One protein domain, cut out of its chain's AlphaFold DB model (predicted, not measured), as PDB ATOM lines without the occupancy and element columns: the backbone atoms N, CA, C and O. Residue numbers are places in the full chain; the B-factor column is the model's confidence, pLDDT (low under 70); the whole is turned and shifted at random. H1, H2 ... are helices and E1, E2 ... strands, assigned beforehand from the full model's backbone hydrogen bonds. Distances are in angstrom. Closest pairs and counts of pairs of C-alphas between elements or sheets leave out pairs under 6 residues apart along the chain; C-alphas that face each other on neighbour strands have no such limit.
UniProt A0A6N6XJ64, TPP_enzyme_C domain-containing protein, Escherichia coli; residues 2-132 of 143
ATOM      1  N   LYS A   2     -51.026  22.771  25.627       92.06
ATOM      2  CA  LYS A   2     -50.601  21.954  26.788       92.06
ATOM      3  C   LYS A   2     -50.981  20.468  26.682       92.06
ATOM      4  O   LYS A   2     -50.103  19.627  26.794       92.06
ATOM      5  N   GLN A   3     -52.257  20.158  26.432       94.94
ATOM      6  CA  GLN A   3     -52.722  18.765  26.357       94.94
ATOM      7  C   GLN A   3     -52.005  17.976  25.253       94.94
ATOM      8  O   GLN A   3     -51.446  16.925  25.523       94.94
ATOM      9  N   ALA A   4     -51.894  18.549  24.052       97.06
ATOM     10  CA  ALA A   4     -51.163  17.927  22.949       97.06
ATOM     11  C   ALA A   4     -49.685  17.639  23.289       97.06
ATOM     12  O   ALA A   4     -49.152  16.613  22.878       97.06
ATOM     13  N   ALA A   5     -49.023  18.513  24.061       95.25
ATOM     14  CA  ALA A   5     -47.653  18.276  24.520       95.25
ATOM     15  C   ALA A   5     -47.566  17.129  25.544       95.25
ATOM     16  O   ALA A   5     -46.623  16.340  25.497       95.25
ATOM     17  N   ILE A   6     -48.557  17.018  26.438       95.19
ATOM     18  CA  ILE A   6     -48.684  15.890  27.370       95.19
ATOM     19  C   ILE A   6     -48.891  14.593  26.586       95.19
ATOM     20  O   ILE A   6     -48.152  13.637  26.804       95.19
ATOM     21  N   ASP A   7     -49.829  14.566  25.639       96.62
ATOM     22  CA  ASP A   7     -50.148  13.371  24.850       96.62
ATOM     23  C   ASP A   7     -48.943  12.911  24.014       96.62
ATOM     24  O   ASP A   7     -48.615  11.723  23.980       96.62
ATOM     25  N   ALA A   8     -48.225  13.857  23.400       96.81
ATOM     26  CA  ALA A   8     -46.999  13.576  22.659       96.81
ATOM     27  C   ALA A   8     -45.906  12.979  23.558       96.81
ATOM     28  O   ALA A   8     -45.261  12.003  23.177       96.81
ATOM     29  N   LEU A   9     -45.718  13.525  24.764       95.75
ATOM     30  CA  LEU A   9     -44.737  13.000  25.709       95.75
ATOM     31  C   LEU A   9     -45.130  11.615  26.227       95.75
ATOM     32  O   LEU A   9     -44.275  10.737  26.286       95.75
ATOM     33  N   ARG A  10     -46.408  11.396  26.555       96.75
ATOM     34  CA  ARG A  10     -46.916  10.080  26.966       96.75
ATOM     35  C   ARG A  10     -46.668   9.036  25.880       96.75
ATOM     36  O   ARG A  10     -46.178   7.961  26.189       96.75
ATOM     37  N   LYS A  11     -46.896   9.381  24.608       96.69
ATOM     38  CA  LYS A  11     -46.554   8.511  23.471       96.69
ATOM     39  C   LYS A  11     -45.045   8.258  23.350       96.69
ATOM     40  O   LYS A  11     -44.651   7.163  22.978       96.69
ATOM     41  N   GLN A  12     -44.209   9.255  23.642       95.31
ATOM     42  CA  GLN A  12     -42.749   9.136  23.554       95.31
ATOM     43  C   GLN A  12     -42.164   8.189  24.612       95.31
ATOM     44  O   GLN A  12     -41.234   7.449  24.304       95.31
ATOM     45  N   ILE A  13     -42.651   8.254  25.852       94.62
ATOM     46  CA  ILE A  13     -42.105   7.465  26.971       94.62
ATOM     47  C   ILE A  13     -42.900   6.181  27.251       94.62
ATOM     48  O   ILE A  13     -42.492   5.386  28.095       94.62
ATOM     49  N   ASP A  14     -44.028   5.999  26.564       95.06
ATOM     50  CA  ASP A  14     -44.860   4.797  26.571       95.06
ATOM     51  C   ASP A  14     -45.171   4.294  27.995       95.06
ATOM     52  O   ASP A  14     -45.746   5.032  28.803       95.06
ATOM     53  N   GLN A  15     -44.754   3.074  28.345       94.00
ATOM     54  CA  GLN A  15     -45.039   2.456  29.641       94.00
ATOM     55  C   GLN A  15     -44.507   3.258  30.838       94.00
ATOM     56  O   GLN A  15     -45.099   3.207  31.917       94.00
ATOM     57  N   TYR A  16     -43.457   4.071  30.670       93.88
ATOM     58  CA  TYR A  16     -42.969   4.942  31.747       93.88
ATOM     59  C   TYR A  16     -43.991   6.013  32.152       93.88
ATOM     60  O   TYR A  16     -43.954   6.494  33.285       93.88
ATOM     61  N   ALA A  17     -44.934   6.373  31.274       96.31
ATOM     62  CA  ALA A  17     -46.029   7.270  31.636       96.31
ATOM     63  C   ALA A  17     -46.957   6.637  32.685       96.31
ATOM     64  O   ALA A  17     -47.449   7.340  33.564       96.31
ATOM     65  N   LEU A  18     -47.140   5.312  32.641       96.56
ATOM     66  CA  LEU A  18     -47.972   4.588  33.603       96.56
ATOM     67  C   LEU A  18     -47.349   4.602  35.002       96.56
ATOM     68  O   LEU A  18     -48.067   4.745  35.987       96.56
ATOM     69  N   ILE A  19     -46.016   4.540  35.104       95.56
ATOM     70  CA  ILE A  19     -45.308   4.674  36.390       95.56
ATOM     71  C   ILE A  19     -45.641   6.022  37.039       95.56
ATOM     72  O   ILE A  19     -45.939   6.076  38.230       95.56
ATOM     73  N   CYS A  20     -45.645   7.102  36.254       96.00
ATOM     74  CA  CYS A  20     -46.018   8.430  36.734       96.00
ATOM     75  C   CYS A  20     -47.465   8.469  37.254       96.00
ATOM     76  O   CYS A  20     -47.713   9.030  38.323       96.00
ATOM     77  N   ASP A  21     -48.408   7.867  36.524       96.06
ATOM     78  CA  ASP A  21     -49.825   7.836  36.907       96.06
ATOM     79  C   ASP A  21     -50.036   7.041  38.202       96.06
ATOM     80  O   ASP A  21     -50.670   7.527  39.139       96.06
ATOM     81  N   HIS A  22     -49.450   5.843  38.285       96.88
ATOM     82  CA  HIS A  22     -49.540   4.993  39.468       96.88
ATOM     83  C   HIS A  22     -48.868   5.634  40.680       96.88
ATOM     84  O   HIS A  22     -49.446   5.630  41.767       96.88
ATOM     85  N   LEU A  23     -47.693   6.246  40.499       96.06
ATOM     86  CA  LEU A  23     -47.021   6.954  41.582       96.06
ATOM     87  C   LEU A  23     -47.865   8.126  42.077       96.06
ATOM     88  O   LEU A  23     -48.008   8.312  43.284       96.06
ATOM     89  N   ARG A  24     -48.450   8.913  41.167       95.00
ATOM     90  CA  ARG A  24     -49.280  10.045  41.574       95.00
ATOM     91  C   ARG A  24     -50.548   9.594  42.295       95.00
ATOM     92  O   ARG A  24     -50.930  10.255  43.258       95.00
ATOM     93  N   ALA A  25     -51.174   8.505  41.850       96.62
ATOM     94  CA  ALA A  25     -52.353   7.934  42.494       96.62
ATOM     95  C   ALA A  25     -52.048   7.363  43.891       96.62
ATOM     96  O   ALA A  25     -52.882   7.469  44.785       96.62
ATOM     97  N   ALA A  26     -50.861   6.779  44.083       96.44
ATOM     98  CA  ALA A  26     -50.446   6.193  45.357       96.44
ATOM     99  C   ALA A  26     -49.903   7.222  46.365       96.44
ATOM    100  O   ALA A  26     -50.024   7.024  47.573       96.44
ATOM    101  N   LEU A  27     -49.280   8.307  45.892       96.19
ATOM    102  CA  LEU A  27     -48.720   9.345  46.755       96.19
ATOM    103  C   LEU A  27     -49.843  10.249  47.301       96.19
ATOM    104  O   LEU A  27     -50.568  10.839  46.492       96.19
ATOM    105  N   PRO A  28     -49.954  10.444  48.632       95.69
ATOM    106  CA  PRO A  28     -50.889  11.397  49.224       95.69
ATOM    107  C   PRO A  28     -50.767  12.807  48.642       95.69
ATOM    108  O   PRO A  28     -49.718  13.199  48.121       95.69
ATOM    109  N   GLN A  29     -51.843  13.588  48.749       94.69
ATOM    110  CA  GLN A  29     -51.897  14.944  48.194       94.69
ATOM    111  C   GLN A  29     -50.838  15.878  48.806       94.69
ATOM    112  O   GLN A  29     -50.329  16.782  48.147       94.69
ATOM    113  N   ASP A  30     -50.484  15.658  50.068       95.94
ATOM    114  CA  ASP A  30     -49.439  16.383  50.787       95.94
ATOM    115  C   ASP A  30     -48.046  15.731  50.669       95.94
ATOM    116  O   ASP A  30     -47.067  16.294  51.163       95.94
ATOM    117  N   GLY A  31     -47.943  14.587  49.987       97.06
ATOM    118  CA  GLY A  31     -46.713  13.816  49.837       97.06
ATOM    119  C   GLY A  31     -45.619  14.544  49.055       97.06
ATOM    120  O   GLY A  31     -45.881  15.395  48.200       97.06
ATOM    121  N   ILE A  32     -44.368  14.182  49.343       98.19
ATOM    122  CA  ILE A  32     -43.173  14.832  48.792       98.19
ATOM    123  C   ILE A  32     -42.475  13.877  47.829       98.19
ATOM    124  O   ILE A  32     -42.171  12.735  48.172       98.19
ATOM    125  N   PHE A  33     -42.185  14.365  46.629       98.06
ATOM    126  CA  PHE A  33     -41.433  13.646  45.615       98.06
ATOM    127  C   PHE A  33     -40.019  14.217  45.496       98.06
ATOM    128  O   PHE A  33     -39.820  15.355  45.070       98.06
ATOM    129  N   VAL A  34     -39.026  13.422  45.877       98.06
ATOM    130  CA  VAL A  34     -37.604  13.745  45.758       98.06
ATOM    131  C   VAL A  34     -37.026  12.968  44.586       98.06
ATOM    132  O   VAL A  34     -37.248  11.765  44.466       98.06
ATOM    133  N   ARG A  35     -36.299  13.644  43.699       96.56
ATOM    134  CA  ARG A  35     -35.783  13.069  42.454       96.56
ATOM    135  C   ARG A  35     -34.282  13.263  42.348       96.56
ATOM    136  O   ARG A  35     -33.795  14.393  42.397       96.56
ATOM    137  N   ASP A  36     -33.580  12.171  42.100       96.75
ATOM    138  CA  ASP A  36     -32.224  12.206  41.574       96.75
ATOM    139  C   ASP A  36     -32.218  12.455  40.056       96.75
ATOM    140  O   ASP A  36     -33.249  12.387  39.370       96.75
ATOM    141  N   ILE A  37     -31.034  12.718  39.514       95.44
ATOM    142  CA  ILE A  37     -30.827  12.915  38.084       95.44
ATOM    143  C   ILE A  37     -30.768  11.557  37.385       95.44
ATOM    144  O   ILE A  37     -29.780  10.831  37.427       95.44
ATOM    145  N   THR A  38     -31.871  11.209  36.731       94.69
ATOM    146  CA  THR A  38     -32.057   9.944  36.008       94.69
ATOM    147  C   THR A  38     -32.843  10.181  34.722       94.69
ATOM    148  O   THR A  38     -33.410  11.265  34.524       94.69
ATOM    149  N   MET A  39     -32.950   9.160  33.865       94.44
ATOM    150  CA  MET A  39     -33.882   9.197  32.732       94.44
ATOM    151  C   MET A  39     -35.319   9.429  33.213       94.44
ATOM    152  O   MET A  39     -35.989  10.335  32.726       94.44
ATOM    153  N   SER A  40     -35.774   8.695  34.227       95.06
ATOM    154  CA  SER A  40     -37.113   8.840  34.815       95.06
ATOM    155  C   SER A  40     -37.348  10.215  35.445       95.06
ATOM    156  O   SER A  40     -38.369  10.856  35.197       95.06
ATOM    157  N   GLY A  41     -36.369  10.718  36.198       94.88
ATOM    158  CA  GLY A  41     -36.413  12.029  36.844       94.88
ATOM    159  C   GLY A  41     -36.428  13.192  35.849       94.88
ATOM    160  O   GLY A  41     -37.073  14.204  36.123       94.88
ATOM    161  N   SER A  42     -35.767  13.033  34.697       92.62
ATOM    162  CA  SER A  42     -35.666  14.043  33.627       92.62
ATOM    163  C   SER A  42     -36.766  13.939  32.566       92.62
ATOM    164  O   SER A  42     -36.985  14.884  31.806       92.62
ATOM    165  N   THR A  43     -37.449  12.796  32.485       94.12
ATOM    166  CA  THR A  43     -38.582  12.579  31.579       94.12
ATOM    167  C   THR A  43     -39.892  12.814  32.318       94.12
ATOM    168  O   THR A  43     -40.309  13.960  32.466       94.12
ATOM    169  N   TRP A  44     -40.558  11.768  32.801       95.38
ATOM    170  CA  TRP A  44     -41.863  11.907  33.435       95.38
ATOM    171  C   TRP A  44     -41.792  12.669  34.761       95.38
ATOM    172  O   TRP A  44     -42.696  13.448  35.046       95.38
ATOM    173  N   GLY A  45     -40.709  12.536  35.533       95.06
ATOM    174  CA  GLY A  45     -40.579  13.185  36.839       95.06
ATOM    175  C   GLY A  45     -40.562  14.718  36.784       95.06
ATOM    176  O   GLY A  45     -41.074  15.368  37.693       95.06
ATOM    177  N   SER A  46     -40.007  15.306  35.721       92.38
ATOM    178  CA  SER A  46     -39.959  16.762  35.523       92.38
ATOM    179  C   SER A  46     -41.008  17.281  34.538       92.38
ATOM    180  O   SER A  46     -41.363  18.457  34.602       92.38
ATOM    181  N   ARG A  47     -41.501  16.435  33.621       93.12
ATOM    182  CA  ARG A  47     -42.350  16.875  32.498       93.12
ATOM    183  C   ARG A  47     -43.788  16.354  32.540       93.12
ATOM    184  O   ARG A  47     -44.613  16.883  31.800       93.12
ATOM    185  N   LEU A  48     -44.100  15.348  33.363       95.44
ATOM    186  CA  LEU A  48     -45.460  14.802  33.505       95.44
ATOM    187  C   LEU A  48     -45.985  14.813  34.938       95.44
ATOM    188  O   LEU A  48     -47.181  15.022  35.121       95.44
ATOM    189  N   PHE A  49     -45.128  14.593  35.936       95.44
ATOM    190  CA  PHE A  49     -45.565  14.458  37.320       95.44
ATOM    191  C   PHE A  49     -46.217  15.757  37.820       95.44
ATOM    192  O   PHE A  49     -45.555  16.799  37.869       95.44
ATOM    193  N   PRO A  50     -47.510  15.736  38.193       92.12
ATOM    194  CA  PRO A  50     -48.207  16.949  38.582       92.12
ATOM    195  C   PRO A  50     -47.829  17.338  40.017       92.12
ATOM    196  O   PRO A  50     -48.153  16.639  40.982       92.12
ATOM    197  N   VAL A  51     -47.147  18.476  40.147       89.06
ATOM    198  CA  VAL A  51     -46.826  19.107  41.435       89.06
ATOM    199  C   VAL A  51     -48.062  19.844  41.945       89.06
ATOM    200  O   VAL A  51     -48.654  20.628  41.203       89.06
ATOM    201  N   GLN A  52     -48.463  19.583  43.190       88.06
ATOM    202  CA  GLN A  52     -49.719  20.098  43.750       88.06
ATOM    203  C   GLN A  52     -49.510  21.334  44.638       88.06
ATOM    204  O   GLN A  52     -50.380  22.200  44.676       88.06
ATOM    205  N   ALA A  53     -48.355  21.454  45.299       92.50
ATOM    206  CA  ALA A  53     -48.001  22.583  46.154       92.50
ATOM    207  C   ALA A  53     -46.480  22.861  46.159       92.50
ATOM    208  O   ALA A  53     -45.689  22.005  45.739       92.50
ATOM    209  N   PRO A  54     -46.038  24.040  46.645       93.19
ATOM    210  CA  PRO A  54     -44.622  24.309  46.888       93.19
ATOM    211  C   PRO A  54     -43.974  23.233  47.773       93.19
ATOM    212  O   PRO A  54     -44.631  22.634  48.622       93.19
ATOM    213  N   ASN A  55     -42.672  23.006  47.592       92.00
ATOM    214  CA  ASN A  55     -41.851  22.073  48.383       92.00
ATOM    215  C   ASN A  55     -42.218  20.575  48.270       92.00
ATOM    216  O   ASN A  55     -41.633  19.756  48.971       92.00
ATOM    217  N   GLN A  56     -43.129  20.189  47.371       94.94
ATOM    218  CA  GLN A  56     -43.485  18.781  47.127       94.94
ATOM    219  C   GLN A  56     -42.692  18.117  45.995       94.94
ATOM    220  O   GLN A  56     -42.902  16.943  45.702       94.94
ATOM    221  N   ASN A  57     -41.807  18.858  45.329       95.12
ATOM    222  CA  ASN A  57     -40.938  18.341  44.278       95.12
ATOM    223  C   ASN A  57     -39.518  18.872  44.495       95.12
ATOM    224  O   ASN A  57     -39.262  20.057  44.282       95.12
ATOM    225  N   ILE A  58     -38.612  18.001  44.934       96.19
ATOM    226  CA  ILE A  58     -37.236  18.344  45.315       96.19
ATOM    227  C   ILE A  58     -36.273  17.612  44.382       96.19
ATOM    228  O   ILE A  58     -36.449  16.428  44.107       96.19
ATOM    229  N   HIS A  59     -35.265  18.310  43.868       95.00
ATOM    230  CA  HIS A  59     -34.247  17.733  42.991       95.00
ATOM    231  C   HIS A  59     -32.971  18.578  42.999       95.00
ATOM    232  O   HIS A  59     -32.986  19.734  43.424       95.00
ATOM    233  N   SER A  60     -31.880  18.000  42.502       91.12
ATOM    234  CA  SER A  60     -30.596  18.687  42.345       91.12
ATOM    235  C   SER A  60     -30.706  19.877  41.386       91.12
ATOM    236  O   SER A  60     -31.117  19.711  40.237       91.12
ATOM    237  N   LEU A  61     -30.294  21.068  41.838       89.31
ATOM    238  CA  LEU A  61     -30.212  22.269  40.996       89.31
ATOM    239  C   LEU A  61     -29.071  22.170  39.974       89.31
ATOM    240  O   LEU A  61     -29.226  22.574  38.827       89.31
ATOM    241  N   ALA A  62     -27.923  21.629  40.391       89.81
ATOM    242  CA  ALA A  62     -26.708  21.568  39.578       89.81
ATOM    243  C   ALA A  62     -26.645  20.342  38.650       89.81
ATOM    244  O   ALA A  62     -25.659  20.160  37.942       89.81
ATOM    245  N   GLY A  63     -27.658  19.470  38.669       86.44
ATOM    246  CA  GLY A  63     -27.649  18.243  37.871       86.44
ATOM    247  C   GLY A  63     -26.703  17.154  38.398       86.44
ATOM    248  O   GLY A  63     -26.410  16.205  37.674       86.44
ATOM    249  N   ALA A  64     -26.237  17.262  39.646       90.06
ATOM    250  CA  ALA A  64     -25.437  16.222  40.294       90.06
ATOM    251  C   ALA A  64     -26.275  14.964  40.588       90.06
ATOM    252  O   ALA A  64     -27.382  15.088  41.118       90.06
ATOM    253  N   ILE A  65     -25.717  13.789  40.275       94.50
ATOM    254  CA  ILE A  65     -26.262  12.468  40.635       94.50
ATOM    255  C   ILE A  65     -25.877  12.078  42.070       94.50
ATOM    256  O   ILE A  65     -24.889  12.579  42.606       94.50
ATOM    257  N   GLY A  66     -26.627  11.160  42.681       94.12
ATOM    258  CA  GLY A  66     -26.296  10.533  43.967       94.12
ATOM    259  C   GLY A  66     -26.811  11.265  45.201       94.12
ATOM    260  O   GLY A  66     -26.759  10.734  46.308       94.12
ATOM    261  N   LEU A  67     -27.391  12.453  45.027       94.94
ATOM    262  CA  LEU A  67     -27.997  13.210  46.126       94.94
ATOM    263  C   LEU A  67     -29.392  12.694  46.506       94.94
ATOM    264  O   LEU A  67     -29.906  13.062  47.563       94.94
ATOM    265  N   GLY A  68     -30.024  11.875  45.659       96.50
ATOM    266  CA  GLY A  68     -31.433  11.510  45.805       96.50
ATOM    267  C   GLY A  68     -31.773  10.814  47.125       96.50
ATOM    268  O   GLY A  68     -32.748  11.204  47.766       96.50
ATOM    269  N   LEU A  69     -30.961   9.842  47.564       98.12
ATOM    270  CA  LEU A  69     -31.203   9.107  48.813       98.12
ATOM    271  C   LEU A  69     -31.071  10.021  50.039       98.12
ATOM    272  O   LEU A  69     -32.031  10.170  50.791       98.12
ATOM    273  N   ALA A  70     -29.929  10.695  50.198       97.75
ATOM    274  CA  ALA A  70     -29.693  11.601  51.323       97.75
ATOM    275  C   ALA A  70     -30.723  12.748  51.377       97.75
ATOM    276  O   ALA A  70     -31.220  13.100  52.447       97.75
ATOM    277  N   THR A  71     -31.114  13.291  50.218       97.88
ATOM    278  CA  THR A  71     -32.140  14.343  50.146       97.88
ATOM    279  C   THR A  71     -33.518  13.816  50.551       97.88
ATOM    280  O   THR A  71     -34.259  14.514  51.242       97.88
ATOM    281  N   ALA A  72     -33.874  12.591  50.155       98.38
ATOM    282  CA  ALA A  72     -35.143  11.974  50.532       98.38
ATOM    283  C   ALA A  72     -35.204  11.649  52.032       98.38
ATOM    284  O   ALA A  72     -36.228  11.915  52.662       98.38
ATOM    285  N   ILE A  73     -34.095  11.176  52.612       98.69
ATOM    286  CA  ILE A  73     -33.943  10.981  54.060       98.69
ATOM    287  C   ILE A  73     -34.173  12.308  54.788       98.69
ATOM    288  O   ILE A  73     -35.062  12.399  55.632       98.69
ATOM    289  N   GLY A  74     -33.451  13.367  54.408       98.44
ATOM    290  CA  GLY A  74     -33.608  14.687  55.023       98.44
ATOM    291  C   GLY A  74     -35.027  15.248  54.882       98.44
ATOM    292  O   GLY A  74     -35.584  15.777  55.843       98.44
ATOM    293  N   ALA A  75     -35.655  15.078  53.714       98.31
ATOM    294  CA  ALA A  75     -37.041  15.485  53.491       98.31
ATOM    295  C   ALA A  75     -38.021  14.723  54.396       98.31
ATOM    296  O   ALA A  75     -38.965  15.331  54.905       98.31
ATOM    297  N   SER A  76     -37.787  13.425  54.617       98.56
ATOM    298  CA  SER A  76     -38.604  12.601  55.507       98.56
ATOM    299  C   SER A  76     -38.427  12.986  56.970       98.56
ATOM    300  O   SER A  76     -39.424  13.088  57.676       98.56
ATOM    301  N   ILE A  77     -37.195  13.235  57.417       98.50
ATOM    302  CA  ILE A  77     -36.907  13.667  58.793       98.50
ATOM    303  C   ILE A  77     -37.552  15.030  59.069       98.50
ATOM    304  O   ILE A  77     -38.160  15.234  60.115       98.50
ATOM    305  N   ALA A  78     -37.480  15.959  58.112       98.25
ATOM    306  CA  ALA A  78     -38.091  17.281  58.240       98.25
ATOM    307  C   ALA A  78     -39.631  17.266  58.156       98.25
ATOM    308  O   ALA A  78     -40.270  18.263  58.492       98.25
ATOM    309  N   ASN A  79     -40.237  16.176  57.676       97.50
ATOM    310  CA  ASN A  79     -41.684  16.043  57.491       97.50
ATOM    311  C   ASN A  79     -42.171  14.658  57.970       97.50
ATOM    312  O   ASN A  79     -42.633  13.869  57.142       97.50
ATOM    313  N   PRO A  80     -42.098  14.348  59.277       97.06
ATOM    314  CA  PRO A  80     -42.375  13.001  59.794       97.06
ATOM    315  C   PRO A  80     -43.796  12.505  59.473       97.06
ATOM    316  O   PRO A  80     -44.001  11.318  59.205       97.06
ATOM    317  N   ASP A  81     -44.765  13.420  59.408       97.12
ATOM    318  CA  ASP A  81     -46.176  13.108  59.146       97.12
ATOM    319  C   ASP A  81     -46.513  12.943  57.654       97.12
ATOM    320  O   ASP A  81     -47.625  12.545  57.312       97.12
ATOM    321  N   LYS A  82     -45.570  13.234  56.746       97.12
ATOM    322  CA  LYS A  82     -45.798  13.164  55.296       97.12
ATOM    323  C   LYS A  82     -45.077  11.977  54.689       97.12
ATOM    324  O   LYS A  82     -43.944  11.660  55.041       97.12
ATOM    325  N   LYS A  83     -45.703  11.362  53.685       97.75
ATOM    326  CA  LYS A  83     -45.045  10.321  52.891       97.75
ATOM    327  C   LYS A  83     -44.045  10.952  51.921       97.75
ATOM    328  O   LYS A  83     -44.418  11.814  51.121       97.75
ATOM    329  N   VAL A  84     -42.802  10.476  51.951       98.62
ATOM    330  CA  VAL A  84     -41.755  10.877  50.999       98.62
ATOM    331  C   VAL A  84     -41.453   9.743  50.024       98.62
ATOM    332  O   VAL A  84     -41.338   8.588  50.423       98.62
ATOM    333  N   ILE A  85     -41.297  10.062  48.743       98.31
ATOM    334  CA  ILE A  85     -40.777   9.140  47.729       98.31
ATOM    335  C   ILE A  85     -39.437   9.675  47.245       98.31
ATOM    336  O   ILE A  85     -39.386  10.777  46.705       98.31
ATOM    337  N   GLY A  86     -38.374   8.891  47.400       98.12
ATOM    338  CA  GLY A  86     -37.080   9.161  46.779       98.12
ATOM    339  C   GLY A  86     -36.928   8.347  45.502       98.12
ATOM    340  O   GLY A  86     -36.825   7.130  45.579       98.12
ATOM    341  N   LEU A  87     -36.910   8.991  44.336       98.12
ATOM    342  CA  LEU A  87     -36.596   8.349  43.061       98.12
ATOM    343  C   LEU A  87     -35.108   8.482  42.758       98.12
ATOM    344  O   LEU A  87     -34.605   9.592  42.594       98.12
ATOM    345  N   VAL A  88     -34.431   7.348  42.632       97.81
ATOM    346  CA  VAL A  88     -33.000   7.255  42.328       97.81
ATOM    347  C   VAL A  88     -32.767   6.334  41.136       97.81
ATOM    348  O   VAL A  88     -33.620   5.518  40.790       97.81
ATOM    349  N   GLY A  89     -31.616   6.478  40.487       96.69
ATOM    350  CA  GLY A  89     -31.108   5.481  39.543       96.69
ATOM    351  C   GLY A  89     -30.209   4.501  40.283       96.69
ATOM    352  O   GLY A  89     -29.676   4.848  41.336       96.69
ATOM    353  N   ASP A  90     -30.001   3.313  39.733       95.69
ATOM    354  CA  ASP A  90     -29.028   2.340  40.242       95.69
ATOM    355  C   ASP A  90     -27.617   2.945  40.349       95.69
ATOM    356  O   ASP A  90     -27.006   2.895  41.416       95.69
ATOM    357  N   GLY A  91     -27.137   3.627  39.305       95.06
ATOM    358  CA  GLY A  91     -25.824   4.281  39.332       95.06
ATOM    359  C   GLY A  91     -25.716   5.449  40.313       95.06
ATOM    360  O   GLY A  91     -24.709   5.588  41.003       95.06
ATOM    361  N   GLY A  92     -26.766   6.271  40.417       95.12
ATOM    362  CA  GLY A  92     -26.816   7.362  41.397       95.12
ATOM    363  C   GLY A  92     -26.818   6.832  42.831       95.12
ATOM    364  O   GLY A  92     -26.059   7.313  43.669       95.12
ATOM    365  N   LEU A  93     -27.601   5.781  43.096       96.81
ATOM    366  CA  LEU A  93     -27.673   5.140  44.406       96.81
ATOM    367  C   LEU A  93     -26.305   4.635  44.875       96.81
ATOM    368  O   LEU A  93     -25.982   4.802  46.047       96.81
ATOM    369  N   MET A  94     -25.483   4.071  43.984       95.62
ATOM    370  CA  MET A  94     -24.159   3.555  44.359       95.62
ATOM    371  C   MET A  94     -23.220   4.620  44.940       95.62
ATOM    372  O   MET A  94     -22.341   4.278  45.727       95.62
ATOM    373  N   LEU A  95     -23.416   5.905  44.624       95.69
ATOM    374  CA  LEU A  95     -22.599   6.987  45.185       95.69
ATOM    375  C   LEU A  95     -22.857   7.234  46.679       95.69
ATOM    376  O   LEU A  95     -22.024   7.841  47.346       95.69
ATOM    377  N   GLY A  96     -23.999   6.775  47.198       95.12
ATOM    378  CA  GLY A  96     -24.432   7.018  48.573       95.12
ATOM    379  C   GLY A  96     -25.168   5.840  49.205       95.12
ATOM    380  O   GLY A  96     -25.937   6.046  50.137       95.12
ATOM    381  N   ILE A  97     -24.968   4.610  48.718       96.31
ATOM    382  CA  ILE A  97     -25.758   3.435  49.135       96.31
ATOM    383  C   ILE A  97     -25.675   3.160  50.645       96.31
ATOM    384  O   ILE A  97     -26.630   2.662  51.238       96.31
ATOM    385  N   GLY A  98     -24.564   3.539  51.286       97.38
ATOM    386  CA  GLY A  98     -24.385   3.427  52.735       97.38
ATOM    387  C   GLY A  98     -25.446   4.178  53.548       97.38
ATOM    388  O   GLY A  98     -25.776   3.747  54.650       97.38
ATOM    389  N   GLU A  99     -26.064   5.221  52.986       98.12
ATOM    390  CA  GLU A  99     -27.129   5.990  53.644       98.12
ATOM    391  C   GLU A  99     -28.427   5.195  53.840       98.12
ATOM    392  O   GLU A  99     -29.318   5.635  54.565       98.12
ATOM    393  N   ILE A 100     -28.548   3.987  53.272       98.00
ATOM    394  CA  ILE A 100     -29.624   3.057  53.641       98.00
ATOM    395  C   ILE A 100     -29.568   2.751  55.148       98.00
ATOM    396  O   ILE A 100     -30.618   2.620  55.778       98.00
ATOM    397  N   ALA A 101     -28.373   2.706  55.750       98.44
ATOM    398  CA  ALA A 101     -28.230   2.569  57.198       98.44
ATOM    399  C   ALA A 101     -28.885   3.745  57.939       98.44
ATOM    400  O   ALA A 101     -29.656   3.517  58.868       98.44
ATOM    401  N   THR A 102     -28.664   4.981  57.480       98.50
ATOM    402  CA  THR A 102     -29.298   6.195  58.021       98.50
ATOM    403  C   THR A 102     -30.817   6.164  57.835       98.50
ATOM    404  O   THR A 102     -31.560   6.440  58.772       98.50
ATOM    405  N   MET A 103     -31.300   5.766  56.651       98.31
ATOM    406  CA  MET A 103     -32.733   5.644  56.348       98.31
ATOM    407  C   MET A 103     -33.460   4.744  57.360       98.31
ATOM    408  O   MET A 103     -34.571   5.071  57.790       98.31
ATOM    409  N   VAL A 104     -32.829   3.626  57.735       98.25
ATOM    410  CA  VAL A 104     -33.340   2.670  58.728       98.25
ATOM    411  C   VAL A 104     -33.159   3.192  60.152       98.25
ATOM    412  O   VAL A 104     -34.109   3.140  60.931       98.25
ATOM    413  N   GLN A 105     -31.974   3.707  60.496       98.56
ATOM    414  CA  GLN A 105     -31.657   4.217  61.834       98.56
ATOM    415  C   GLN A 105     -32.624   5.324  62.264       98.56
ATOM    416  O   GLN A 105     -33.129   5.299  63.381       98.56
ATOM    417  N   GLU A 106     -32.914   6.259  61.360       98.31
ATOM    418  CA  GLU A 106     -33.799   7.397  61.621       98.31
ATOM    419  C   GLU A 106     -35.289   7.045  61.455       98.31
ATOM    420  O   GLU A 106     -36.143   7.928  61.524       98.31
ATOM    421  N   ASN A 107     -35.620   5.765  61.223       97.12
ATOM    422  CA  ASN A 107     -36.984   5.258  61.039       97.12
ATOM    423  C   ASN A 107     -37.812   6.121  60.065       97.12
ATOM    424  O   ASN A 107     -38.939   6.537  60.348       97.12
ATOM    425  N   THR A 108     -37.207   6.447  58.922       98.12
ATOM    426  CA  THR A 108     -37.775   7.415  57.978       98.12
ATOM    427  C   THR A 108     -39.102   6.937  57.374       98.12
ATOM    428  O   THR A 108     -39.259   5.791  56.951       98.12
ATOM    429  N   ASN A 109     -40.073   7.848  57.269       97.31
ATOM    430  CA  ASN A 109     -41.381   7.615  56.652       97.31
ATOM    431  C   ASN A 109     -41.333   7.783  55.117       97.31
ATOM    432  O   ASN A 109     -42.106   8.542  54.521       97.31
ATOM    433  N   MET A 110     -40.416   7.072  54.457       98.06
ATOM    434  CA  MET A 110     -40.194   7.193  53.015       98.06
ATOM    435  C   MET A 110     -40.241   5.864  52.261       98.06
ATOM    436  O   MET A 110     -40.129   4.787  52.838       98.06
ATOM    437  N   VAL A 111     -40.401   5.950  50.941       98.31
ATOM    438  CA  VAL A 111     -40.194   4.843  50.002       98.31
ATOM    439  C   VAL A 111     -39.059   5.220  49.061       98.31
ATOM    440  O   VAL A 111     -39.093   6.274  48.422       98.31
ATOM    441  N   LEU A 112     -38.066   4.343  48.952       98.38
ATOM    442  CA  LEU A 112     -36.999   4.454  47.966       98.38
ATOM    443  C   LEU A 112     -37.416   3.723  46.681       98.38
ATOM    444  O   LEU A 112     -37.570   2.504  46.672       98.38
ATOM    445  N   MET A 113     -37.610   4.469  45.598       97.75
ATOM    446  CA  MET A 113     -37.912   3.958  44.263       97.75
ATOM    447  C   MET A 113     -36.633   3.952  43.425       97.75
ATOM    448  O   MET A 113     -36.094   5.009  43.097       97.75
ATOM    449  N   ILE A 114     -36.164   2.762  43.054       96.94
ATOM    450  CA  ILE A 114     -34.933   2.583  42.278       96.94
ATOM    451  C   ILE A 114     -35.303   2.273  40.830       96.94
ATOM    452  O   ILE A 114     -35.933   1.257  40.538       96.94
ATOM    453  N   MET A 115     -34.886   3.143  39.916       95.31
ATOM    454  CA  MET A 115     -34.963   2.908  38.478       95.31
ATOM    455  C   MET A 115     -33.676   2.211  38.043       95.31
ATOM    456  O   MET A 115     -32.666   2.872  37.818       95.31
ATOM    457  N   ASN A 116     -33.709   0.881  37.982       94.50
ATOM    458  CA  ASN A 116     -32.558   0.072  37.599       94.50
ATOM    459  C   ASN A 116     -32.589  -0.223  36.093       94.50
ATOM    460  O   ASN A 116     -33.367  -1.067  35.647       94.50
ATOM    461  N   ASP A 117     -31.762   0.489  35.326       92.94
ATOM    462  CA  ASP A 117     -31.542   0.228  33.896       92.94
ATOM    463  C   ASP A 117     -30.145  -0.357  33.602       92.94
ATOM    464  O   ASP A 117     -29.736  -0.456  32.440       92.94
ATOM    465  N   GLY A 118     -29.423  -0.774  34.653       95.12
ATOM    466  CA  GLY A 118     -28.082  -1.347  34.574       95.12
ATOM    467  C   GLY A 118     -27.046  -0.374  34.021       95.12
ATOM    468  O   GLY A 118     -26.128  -0.799  33.320       95.12
ATOM    469  N   GLY A 119     -27.212   0.936  34.217       93.75
ATOM    470  CA  GLY A 119     -26.341   1.912  33.579       93.75
ATOM    471  C   GLY A 119     -26.644   3.382  33.836       93.75
ATOM    472  O   GLY A 119     -27.528   3.792  34.580       93.75
ATOM    473  N   TYR A 120     -25.872   4.229  33.160       95.38
ATOM    474  CA  TYR A 120     -26.114   5.666  33.114       95.38
ATOM    475  C   TYR A 120     -26.927   6.009  31.863       95.38
ATOM    476  O   TYR A 120     -26.376   6.474  30.862       95.38
ATOM    477  N   GLY A 121     -28.250   5.819  31.912       93.75
ATOM    478  CA  GLY A 121     -29.149   6.053  30.770       93.75
ATOM    479  C   GLY A 121     -29.010   7.432  30.099       93.75
ATOM    480  O   GLY A 121     -29.027   7.535  28.872       93.75
ATOM    481  N   VAL A 122     -28.770   8.496  30.878       93.88
ATOM    482  CA  VAL A 122     -28.505   9.844  30.332       93.88
ATOM    483  C   VAL A 122     -27.216   9.863  29.501       93.88
ATOM    484  O   VAL A 122     -27.194  10.425  28.407       93.88
ATOM    485  N   MET A 123     -26.157   9.202  29.979       95.06
ATOM    486  CA  MET A 123     -24.884   9.106  29.262       95.06
ATOM    487  C   MET A 123     -25.010   8.245  28.011       95.06
ATOM    488  O   MET A 123     -24.471   8.631  26.977       95.06
ATOM    489  N   ARG A 124     -25.772   7.143  28.062       95.38
ATOM    490  CA  ARG A 124     -26.106   6.339  26.874       95.38
ATOM    491  C   ARG A 124     -26.768   7.204  25.796       95.38
ATOM    492  O   ARG A 124     -26.346   7.185  24.641       95.38
ATOM    493  N   GLY A 125     -27.744   8.031  26.182       94.25
ATOM    494  CA  GLY A 125     -28.416   8.972  25.280       94.25
ATOM    495  C   GLY A 125     -27.474  10.023  24.681       94.25
ATOM    496  O   GLY A 125     -27.479  10.238  23.469       94.25
ATOM    497  N   ILE A 126     -26.626  10.649  25.506       95.25
ATOM    498  CA  ILE A 126     -25.621  11.623  25.048       95.25
ATOM    499  C   ILE A 126     -24.645  10.970  24.063       95.25
ATOM    500  O   ILE A 126     -24.391  11.503  22.985       95.25
ATOM    501  N   GLN A 127     -24.117   9.800  24.410       96.88
ATOM    502  CA  GLN A 127     -23.168   9.065  23.582       96.88
ATOM    503  C   GLN A 127     -23.778   8.613  22.253       96.88
ATOM    504  O   GLN A 127     -23.147   8.749  21.201       96.88
ATOM    505  N   ASN A 128     -25.040   8.181  22.269       96.12
ATOM    506  CA  ASN A 128     -25.761   7.841  21.052       96.12
ATOM    507  C   ASN A 128     -25.929   9.051  20.120       96.12
ATOM    508  O   ASN A 128     -25.622   8.965  18.934       96.12
ATOM    509  N   ASN A 129     -26.353  10.191  20.670       96.06
ATOM    510  CA  ASN A 129     -26.741  11.358  19.877       96.06
ATOM    511  C   ASN A 129     -25.558  12.230  19.430       96.06
ATOM    512  O   ASN A 129     -25.626  12.843  18.368       96.06
ATOM    513  N   TYR A 130     -24.487  12.302  20.225       97.06
ATOM    514  CA  TYR A 130     -23.388  13.251  20.001       97.06
ATOM    515  C   TYR A 130     -22.038  12.589  19.711       97.06
ATOM    516  O   TYR A 130     -21.117  13.266  19.263       97.06
ATOM    517  N   PHE A 131     -21.900  11.276  19.929       96.31
ATOM    518  CA  PHE A 131     -20.616  10.575  19.800       96.31
ATOM    519  C   PHE A 131     -20.660   9.385  18.832       96.31
ATOM    520  O   PHE A 131     -19.792   8.509  18.895       96.31
ATOM    521  N   GLY A 132     -21.627   9.382  17.909       95.31
ATOM    522  CA  GLY A 132     -21.733   8.394  16.832       95.31
ATOM    523  C   GLY A 132     -22.089   6.993  17.326       95.31
ATOM    524  O   GLY A 132     -21.552   6.018  16.814       95.31
TER     525      GLY A 132
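What this domain is: This is residues 2 to 132 of the 143 residues of the protein "TPP_enzyme_C domain-containing protein" of Escherichia coli (UniProt A0A6N6XJ64). A small sheet of four parallel strands has helix H5 running along one face, with H7 side by side with H5. Short helix H3 is on the opposite face of the sheet from H5, beside the strands and over none of them, though only just, with 2 of its 4 C-alphas falling on E3; H4 only grazes the sheet, H2 packs on H4 with residues 16 to 20, and residues 126 to 132, of which 126 to 130 belong to H8, stick out as a free arm. The printed part has 131 residues, with eight named helices and four named strands in the order H1 H2 E1 H3 H4 E2 H5 E3 H6 H7 E4 H8; the sheet's order is E2 E1 E3 E4. The class is mixed, helices and strands. The whole is compact, with a radius of gyration of the C-alphas of 15.0 A and spans of 45 by 33 by 24 A.

Where its parts are: H1, residues 2 to 13, begins at C-alpha 2 (-50.601, 21.954, 26.788) and is 16.8 A long. H2, residues 15 to 26, measures 17.0 A. E1 is residues 32 to 35, H3 residues 39 to 42, H4 residues 44 to 47 and E2 residues 57 to 59. H5, residues 68 to 78, measures 15.2 A, and E3, residues 84 to 89, 16.5 A, beginning at C-alpha 84 (-41.755, 10.877, 50.999). H6 is residues 90 to 94, H7 residues 97 to 105, 14.0 A, and E4 residues 110 to 115, 16.0 A. H8, residues 121 to 130, is 14.2 A long and ends at C-alpha 130 (-23.388, 13.251, 20.001).

How they stand to each other: E1 and E3 are parallel at 12 degrees, with N 34 and O 85 2.8 A apart, within hydrogen-bond range. Likewise N 58 and O 33 of E2 and E1 are 2.9 A apart, and N 113 and O 86 of E4 and E3 2.8 A. E2, H5, E3 form a split strand-helix-strand unit, with E1 between the two strands; E1, H3 H4, E2 and E3, H6 H7, E4 are strand-helix-strand units, parallel neighbour strands with helices between. The three crossovers are right-handed. H5 is on the sheet, over E1 and E3, at a height of 7.4 A. It touches H7 at a shallow tilt of 18 degrees, the same way, closest at the C-alphas of Ile 73 and Met 103, 5.9 A. H3 is on the opposite face from H5. H6 only grazes the sheet. H2 touches H4 with residues 16 to 20 alone, closest at the C-alphas of Cys 20 and Trp 44, 6.3 A. H1 and H2 are close but not clearly touching. Every O i to N i+4 pair is within range in H1, H5, H6 and H8, 7 of 8 in H2 and 3 of 5 in H7; H3 and H4 are too short for such a pair.

The domain as a whole: The two C-alphas farthest apart, of Asp 81 and Gly 132, are 49.1 A apart. The printed part has no cut and no long link. Mean pLDDT of the printed part is 95.7, and no printed residue is under 70.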